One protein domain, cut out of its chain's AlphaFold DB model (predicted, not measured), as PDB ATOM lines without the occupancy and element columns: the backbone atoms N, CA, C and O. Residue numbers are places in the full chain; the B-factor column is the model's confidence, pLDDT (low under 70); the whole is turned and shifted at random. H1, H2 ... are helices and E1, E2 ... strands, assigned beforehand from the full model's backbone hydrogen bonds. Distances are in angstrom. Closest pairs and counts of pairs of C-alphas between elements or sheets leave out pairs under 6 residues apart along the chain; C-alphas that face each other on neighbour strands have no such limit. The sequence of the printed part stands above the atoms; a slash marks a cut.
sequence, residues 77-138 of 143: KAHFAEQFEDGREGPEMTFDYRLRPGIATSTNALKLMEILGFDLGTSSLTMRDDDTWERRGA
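AT A GLANCE: This is residues 77 to 138 of the 143 residues of an uncharacterized protein of Chloroflexia bacterium (UniProt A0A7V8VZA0). With little regular structure, this is a loose, flat chain with hairpin E1-E2 toward one end of its longest axis, small hairpin E3-E4 toward the other, and short helix H1 between them. The printed part has 62 residues, 24 in named elements, ordered E1, E2, H1, E3, E4; the class is mixed, and both two-stranded sheets are antiparallel. It is loose, with a radius of gyration of the C-alphas of 13.8 A and spans of 40 by 34 by 14 A.

IN THESE COORDINATES: Find C-alpha 82 at (132.228, 143.825, 136.895), where E1, residues 82 to 86, begins; it runs 13.4 A. E2 is residues 91 to 95, 13.4 A; H1 108 to 115, 10.6 A; E3 125 to 127, 6.6 A; E4 133 to 135, 6.9 A, ending at (156.313, 141.591, 128.222).

HOW THE PARTS SIT: In hairpin E1-E2, N 83 and O 94 are 2.8 A apart, within hydrogen-bond range. Residues 78 to 79 pair antiparallel with 100 to 101. The closest C-alphas of E2 and H1, Pro 91 and Ile 115, are 6.5 A apart. In H1 every O i to N i+4 pair is within hydrogen-bond range. Hairpin E3-E4 has no N and O pair within range; E3 and E4 are apart from E1 and E2.

THE WHOLE: The farthest C-alphas, Tyr 97 and Ala 138, are 40.6 A apart. The printed part has no cut; E2 to H1 is a long link. Look for pLDDT under 70 at residues 106 to 107 and 121 to 138.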
ATOM      1  N   LYS A  77     125.768 142.486 119.797       93.44
ATOM      2  CA  LYS A  77     126.661 142.005 120.857       93.44
ATOM      3  C   LYS A  77     126.472 142.856 122.103       93.44
ATOM      4  O   LYS A  77     126.431 144.085 122.011       93.44
ATOM      5  N   ALA A  78     126.386 142.200 123.248       94.00
ATOM      6  CA  ALA A  78     126.296 142.864 124.528       94.00
ATOM      7  C   ALA A  78     126.924 142.009 125.630       94.00
ATOM      8  O   ALA A  78     127.025 140.790 125.498       94.00
ATOM      9  N   HIS A  79     127.318 142.654 126.720       92.81
ATOM     10  CA  HIS A  79     127.929 141.999 127.867       92.81
ATOM     11  C   HIS A  79     127.516 142.664 129.177       92.81
ATOM     12  O   HIS A  79     127.072 143.814 129.212       92.81
ATOM     13  N   PHE A  80     127.704 141.932 130.266       91.00
ATOM     14  CA  PHE A  80     127.757 142.506 131.600       91.00
ATOM     15  C   PHE A  80     129.214 142.711 132.005       91.00
ATOM     16  O   PHE A  80     130.094 142.018 131.496       91.00
ATOM     17  N   ALA A  81     129.460 143.667 132.896       87.19
ATOM     18  CA  ALA A  81     130.797 143.976 133.377       87.19
ATOM     19  C   ALA A  81     130.795 144.190 134.893       87.19
ATOM     20  O   ALA A  81     129.933 144.875 135.448       87.19
ATOM     21  N   GLU A  82     131.803 143.617 135.526       86.06
ATOM     22  CA  GLU A  82     132.228 143.825 136.895       86.06
ATOM     23  C   GLU A  82     132.910 145.188 137.015       86.06
ATOM     24  O   GLU A  82     133.571 145.673 136.090       86.06
ATOM     25  N   GLN A  83     132.785 145.792 138.187       82.56
ATOM     26  CA  GLN A  83     133.510 146.997 138.560       82.56
ATOM     27  C   GLN A  83     134.420 146.655 139.733       82.56
ATOM     28  O   GLN A  83     134.068 145.852 140.593       82.56
ATOM     29  N   PHE A  84     135.618 147.225 139.722       81.62
ATOM     30  CA  PHE A  84     136.583 147.071 140.799       81.62
ATOM     31  C   PHE A  84     136.770 148.439 141.431       81.62
ATOM     32  O   PHE A  84     137.096 149.398 140.730       81.62
ATOM     33  N   GLU A  85     136.531 148.518 142.731       83.06
ATOM     34  CA  GLU A  85     136.628 149.744 143.517       83.06
ATOM     35  C   GLU A  85     137.589 149.523 144.686       83.06
ATOM     36  O   GLU A  85     137.708 148.410 145.198       83.06
ATOM     37  N   ASP A  86     138.285 150.575 145.116       80.69
ATOM     38  CA  ASP A  86     139.126 150.502 146.311       80.69
ATOM     39  C   ASP A  86     138.231 150.462 147.559       80.69
ATOM     40  O   ASP A  86     137.620 151.460 147.951       80.69
ATOM     41  N   GLY A  87     138.147 149.285 148.173       79.38
ATOM     42  CA  GLY A  87     137.449 149.045 149.427       79.38
ATOM     43  C   GLY A  87     138.306 149.353 150.654       79.38
ATOM     44  O   GLY A  87     139.463 149.771 150.572       79.38
ATOM     45  N   ARG A  88     137.738 149.134 151.844       76.31
ATOM     46  CA  ARG A  88     138.426 149.442 153.118       76.31
ATOM     47  C   ARG A  88     139.561 148.475 153.442       76.31
ATOM     48  O   ARG A  88     140.493 148.854 154.146       76.31
ATOM     49  N   GLU A  89     139.459 147.241 152.959       78.00
ATOM     50  CA  GLU A  89     140.408 146.154 153.228       78.00
ATOM     51  C   GLU A  89     141.195 145.732 151.973       78.00
ATOM     52  O   GLU A  89     142.031 144.834 152.040       78.00
ATOM     53  N   GLY A  90     140.959 146.392 150.834       76.81
ATOM     54  CA  GLY A  90     141.551 146.062 149.539       76.81
ATOM     55  C   GLY A  90     140.571 146.293 148.386       76.81
ATOM     56  O   GLY A  90     139.490 146.837 148.611       76.81
ATOM     57  N   PRO A  91     140.920 145.896 147.152       80.25
ATOM     58  CA  PRO A  91     140.033 146.042 146.007       80.25
ATOM     59  C   PRO A  91     138.796 145.148 146.164       80.25
ATOM     60  O   PRO A  91     138.908 143.941 146.383       80.25
ATOM     61  N   GLU A  92     137.616 145.739 146.026       82.81
ATOM     62  CA  GLU A  92     136.322 145.070 146.099       82.81
ATOM     63  C   GLU A  92     135.711 144.970 144.696       82.81
ATOM     64  O   GLU A  92     135.757 145.913 143.903       82.81
ATOM     65  N   MET A  93     135.136 143.808 144.377       84.62
ATOM     66  CA  MET A  93     134.433 143.586 143.113       84.62
ATOM     67  C   MET A  93     132.932 143.812 143.301       84.62
ATOM     68  O   MET A  93     132.299 143.160 144.133       84.62
ATOM     69  N   THR A  94     132.346 144.681 142.483       86.69
ATOM     70  CA  THR A  94     130.903 144.928 142.421       86.69
ATOM     71  C   THR A  94     130.352 144.584 141.037       86.69
ATOM     72  O   THR A  94     131.080 144.472 140.049       86.69
ATOM     73  N   PHE A  95     129.038 144.375 140.953       89.06
ATOM     74  CA  PHE A  95     128.356 144.072 139.699       89.06
ATOM     75  C   PHE A  95     127.057 144.864 139.629       89.06
ATOM     76  O   PHE A  95     126.192 144.727 140.492       89.06
ATOM     77  N   ASP A  96     126.913 145.708 138.610       91.44
ATOM     78  CA  ASP A  96     125.754 146.599 138.489       91.44
ATOM     79  C   ASP A  96     124.611 146.012 137.652       91.44
ATOM     80  O   ASP A  96     123.575 146.657 137.488       91.44
ATOM     81  N   TYR A  97     124.799 144.799 137.118       91.75
ATOM     82  CA  TYR A  97     123.833 144.078 136.287       91.75
ATOM     83  C   TYR A  97     123.354 144.873 135.060       91.75
ATOM     84  O   TYR A  97     122.278 144.609 134.520       91.75
ATOM     85  N   ARG A  98     124.142 145.848 134.585       92.94
ATOM     86  CA  ARG A  98     123.802 146.627 133.389       92.94
ATOM     87  C   ARG A  98     124.346 145.965 132.132       92.94
ATOM     88  O   ARG A  98     125.545 145.710 132.014       92.94
ATOM     89  N   LEU A  99     123.458 145.747 131.168       93.00
ATOM     90  CA  LEU A  99     123.830 145.266 129.846       93.00
ATOM     91  C   LEU A  99     124.476 146.408 129.048       93.00
ATOM     92  O   LEU A  99     123.897 147.487 128.914       93.00
ATOM     93  N   ARG A 100     125.682 146.176 128.536       93.50
ATOM     94  CA  ARG A 100     126.496 147.142 127.788       93.50
ATOM     95  C   ARG A 100     126.702 146.649 126.358       93.50
ATOM     96  O   ARG A 100     126.847 145.443 126.168       93.50
ATOM     97  N   PRO A 101     126.730 147.537 125.350       93.56
ATOM     98  CA  PRO A 101     126.992 147.132 123.973       93.56
ATOM     99  C   PRO A 101     128.429 146.617 123.807       93.56
ATOM    100  O   PRO A 101     129.348 147.072 124.486       93.56
ATOM    101  N   GLY A 102     128.620 145.702 122.860       89.94
ATOM    102  CA  GLY A 102     129.921 145.128 122.523       89.94
ATOM    103  C   GLY A 102     130.248 143.838 123.274       89.94
ATOM    104  O   GLY A 102     129.433 143.305 124.026       89.94
ATOM    105  N   ILE A 103     131.451 143.326 123.028       86.69
ATOM    106  CA  ILE A 103     131.990 142.107 123.641       86.69
ATOM    107  C   ILE A 103     132.662 142.470 124.973       86.69
ATOM    108  O   ILE A 103     133.243 143.549 125.087       86.69
ATOM    109  N   ALA A 104     132.593 141.583 125.967       83.88
ATOM    110  CA  ALA A 104     133.339 141.754 127.210       83.88
ATOM    111  C   ALA A 104     134.851 141.764 126.929       83.88
ATOM    112  O   ALA A 104     135.384 140.805 126.378       83.88
ATOM    113  N   THR A 105     135.537 142.835 127.327       71.62
ATOM    114  CA  THR A 105     136.995 142.994 127.164       71.62
ATOM    115  C   THR A 105     137.772 142.747 128.459       71.62
ATOM    116  O   THR A 105     139.002 142.776 128.468       71.62
ATOM    117  N   SER A 106     137.085 142.526 129.583       67.12
ATOM    118  CA  SER A 106     137.719 142.406 130.893       67.12
ATOM    119  C   SER A 106     138.156 140.972 131.214       67.12
ATOM    120  O   SER A 106     137.400 140.010 131.110       67.12
ATOM    121  N   THR A 107     139.393 140.829 131.686       66.25
ATOM    122  CA  THR A 107     139.956 139.576 132.213       66.25
ATOM    123  C   THR A 107     139.681 139.438 133.710       66.25
ATOM    124  O   THR A 107     140.578 139.506 134.551       66.25
ATOM    125  N   ASN A 108     138.411 139.244 134.066       75.19
ATOM    126  CA  ASN A 108     137.955 139.261 135.464       75.19
ATOM    127  C   ASN A 108     138.660 138.231 136.346       75.19
ATOM    128  O   ASN A 108     139.012 138.530 137.483       75.19
ATOM    129  N   ALA A 109     138.920 137.038 135.805       75.44
ATOM    130  CA  ALA A 109     139.616 135.980 136.528       75.44
ATOM    131  C   ALA A 109     141.022 136.412 136.974       75.44
ATOM    132  O   ALA A 109     141.403 136.139 138.106       75.44
ATOM    133  N   LEU A 110     141.764 137.133 136.126       77.62
ATOM    134  CA  LEU A 110     143.111 137.600 136.465       77.62
ATOM    135  C   LEU A 110     143.065 138.650 137.581       77.62
ATOM    136  O   LEU A 110     143.808 138.535 138.548       77.62
ATOM    137  N   LYS A 111     142.133 139.610 137.503       77.19
ATOM    138  CA  LYS A 111     141.944 140.622 138.557       77.19
ATOM    139  C   LYS A 111     141.528 140.001 139.891       77.19
ATOM    140  O   LYS A 111     142.040 140.382 140.937       77.19
ATOM    141  N   LEU A 112     140.634 139.012 139.864       80.81
ATOM    142  CA  LEU A 112     140.237 138.267 141.062       80.81
ATOM    143  C   LEU A 112     141.411 137.498 141.675       80.81
ATOM    144  O   LEU A 112     141.565 137.475 142.892       80.81
ATOM    145  N   MET A 113     142.255 136.889 140.846       81.00
ATOM    146  CA  MET A 113     143.466 136.215 141.306       81.00
ATOM    147  C   MET A 113     144.458 137.204 141.936       81.00
ATOM    148  O   MET A 113     145.012 136.906 142.990       81.00
ATOM    149  N   GLU A 114     144.639 138.395 141.366       80.25
ATOM    150  CA  GLU A 114     145.469 139.447 141.972       80.25
ATOM    151  C   GLU A 114     144.926 139.882 143.345       80.25
ATOM    152  O   GLU A 114     145.692 139.960 144.306       80.25
ATOM    153  N   ILE A 115     143.606 140.072 143.476       77.56
ATOM    154  CA  ILE A 115     142.944 140.401 144.756       77.56
ATOM    155  C   ILE A 115     143.151 139.298 145.800       77.56
ATOM    156  O   ILE A 115     143.375 139.584 146.975       77.56
ATOM    157  N   LEU A 116     143.120 138.033 145.379       82.19
ATOM    158  CA  LEU A 116     143.375 136.880 146.246       82.19
ATOM    159  C   LEU A 116     144.867 136.675 146.572       82.19
ATOM    160  O   LEU A 116     145.205 135.746 147.305       82.19
ATOM    161  N   GLY A 117     145.758 137.526 146.052       78.62
ATOM    162  CA  GLY A 117     147.191 137.496 146.343       78.62
ATOM    163  C   GLY A 117     148.001 136.522 145.484       78.62
ATOM    164  O   GLY A 117     149.112 136.156 145.868       78.62
ATOM    165  N   PHE A 118     147.479 136.084 144.334       78.31
ATOM    166  CA  PHE A 118     148.263 135.312 143.370       78.31
ATOM    167  C   PHE A 118     149.244 136.237 142.632       78.31
ATOM    168  O   PHE A 118     148.835 137.195 141.978       78.31
ATOM    169  N   ASP A 119     150.543 135.924 142.678       79.06
ATOM    170  CA  ASP A 119     151.546 136.587 141.838       79.06
ATOM    171  C   ASP A 119     151.499 136.005 140.420       79.06
ATOM    172  O   ASP A 119     152.040 134.933 140.137       79.06
ATOM    173  N   LEU A 120     150.803 136.703 139.525       72.81
ATOM    174  CA  LEU A 120     150.652 136.301 138.128       72.81
ATOM    175  C   LEU A 120     151.786 136.816 137.223       72.81
ATOM    176  O   LEU A 120     151.767 136.559 136.017       72.81
ATOM    177  N   GLY A 121     152.770 137.559 137.752       64.31
ATOM    178  CA  GLY A 121     153.809 138.212 136.942       64.31
ATOM    179  C   GLY A 121     153.268 139.238 135.926       64.31
ATOM    180  O   GLY A 121     153.988 139.655 135.010       64.31
ATOM    181  N   THR A 122     152.003 139.644 136.072       56.47
ATOM    182  CA  THR A 122     151.234 140.540 135.189       56.47
ATOM    183  C   THR A 122     151.610 142.007 135.331       56.47
ATOM    184  O   THR A 122     151.349 142.790 134.422       56.47
ATOM    185  N   SER A 123     152.349 142.378 136.379       49.25
ATOM    186  CA  SER A 123     152.886 143.730 136.609       49.25
ATOM    187  C   SER A 123     153.847 144.233 135.511       49.25
ATOM    188  O   SER A 123     154.300 145.377 135.553       49.25
ATOM    189  N   SER A 124     154.128 143.414 134.488       45.03
ATOM    190  CA  SER A 124     154.914 143.757 133.293       45.03
ATOM    191  C   SER A 124     154.200 143.529 131.948       45.03
ATOM    192  O   SER A 124     154.824 143.736 130.902       45.03
ATOM    193  N   LEU A 125     152.927 143.113 131.950       48.00
ATOM    194  CA  LEU A 125     152.155 142.786 130.746       48.00
ATOM    195  C   LEU A 125     151.167 143.914 130.429       48.00
ATOM    196  O   LEU A 125     150.323 144.265 131.247       48.00
ATOM    197  N   THR A 126     151.282 144.507 129.242       46.09
ATOM    198  CA  THR A 126     150.310 145.488 128.732       46.09
ATOM    199  C   THR A 126     149.500 144.831 127.621       46.09
ATOM    200  O   THR A 126     150.089 144.239 126.716       46.09
ATOM    201  N   MET A 127     148.170 144.915 127.707       43.72
ATOM    202  CA  MET A 127     147.273 144.520 126.618       43.72
ATOM    203  C   MET A 127     147.476 145.453 125.430       43.72
ATOM    204  O   MET A 127     147.472 146.674 125.602       43.72
ATOM    205  N   ARG A 128     147.649 144.882 124.240       48.97
ATOM    206  CA  ARG A 128     147.514 145.616 122.981       48.97
ATOM    207  C   ARG A 128     146.050 145.668 122.550       48.97
ATOM    208  O   ARG A 128     145.247 144.840 122.967       48.97
ATOM    209  N   ASP A 129     145.742 146.605 121.656       41.62
ATOM    210  CA  ASP A 129     144.417 146.759 121.034       41.62
ATOM    211  C   ASP A 129     143.980 145.534 120.194       41.62
ATOM    212  O   ASP A 129     142.846 145.486 119.724       41.62
ATOM    213  N   ASP A 130     144.866 144.550 119.989       41.50
ATOM    214  CA  ASP A 130     144.640 143.312 119.231       41.50
ATOM    215  C   ASP A 130     144.510 142.052 120.113       41.50
ATOM    216  O   ASP A 130     144.664 140.934 119.620       41.50
ATOM    217  N   ASP A 131     144.254 142.223 121.415       45.06
ATOM    218  CA  ASP A 131     144.142 141.151 122.418       45.06
ATOM    219  C   ASP A 131     145.416 140.290 122.593       45.06
ATOM    220  O   ASP A 131     145.371 139.201 123.178       45.06
ATOM    221  N   THR A 132     146.585 140.766 122.136       40.44
ATOM    222  CA  THR A 132     147.879 140.103 122.367       40.44
ATOM    223  C   THR A 132     148.653 140.702 123.549       40.44
ATOM    224  O   THR A 132     148.608 141.903 123.826       40.44
ATOM    225  N   TRP A 133     149.395 139.846 124.264       52.19
ATOM    226  CA  TRP A 133     150.177 140.217 125.448       52.19
ATOM    227  C   TRP A 133     151.668 140.356 125.123       52.19
ATOM    228  O   TRP A 133     152.294 139.405 124.652       52.19
ATOM    229  N   GLU A 134     152.274 141.497 125.460       38.41
ATOM    230  CA  GLU A 134     153.727 141.698 125.374       38.41
ATOM    231  C   GLU A 134     154.353 141.956 126.752       38.41
ATOM    232  O   GLU A 134     153.838 142.737 127.554       38.41
ATOM    233  N   ARG A 135     155.503 141.319 127.023       43.41
ATOM    234  CA  ARG A 135     156.313 141.591 128.222       43.41
ATOM    235  C   ARG A 135     157.129 142.861 128.013       43.41
ATOM    236  O   ARG A 135     157.916 142.934 127.069       43.41
ATOM    237  N   ARG A 136     157.036 143.825 128.938       44.03
ATOM    238  CA  ARG A 136     157.990 144.943 128.984       44.03
ATOM    239  C   ARG A 136     159.413 144.403 129.146       44.03
ATOM    240  O   ARG A 136     159.687 143.604 130.039       44.03
ATOM    241  N   GLY A 137     160.290 144.828 128.236       43.97
ATOM    242  CA  GLY A 137     161.627 144.277 128.028       43.97
ATOM    243  C   GLY A 137     162.429 144.062 129.311       43.97
ATOM    244  O   GLY A 137     162.625 144.975 130.111       43.97
ATOM    245  N   ALA A 138     162.950 142.845 129.460       41.03
ATOM    246  CA  ALA A 138     164.003 142.548 130.413       41.03
ATOM    247  C   ALA A 138     165.261 143.325 130.001       41.03
ATOM    248  O   ALA A 138     165.974 142.940 129.074       41.03
TER     249      ALA A 138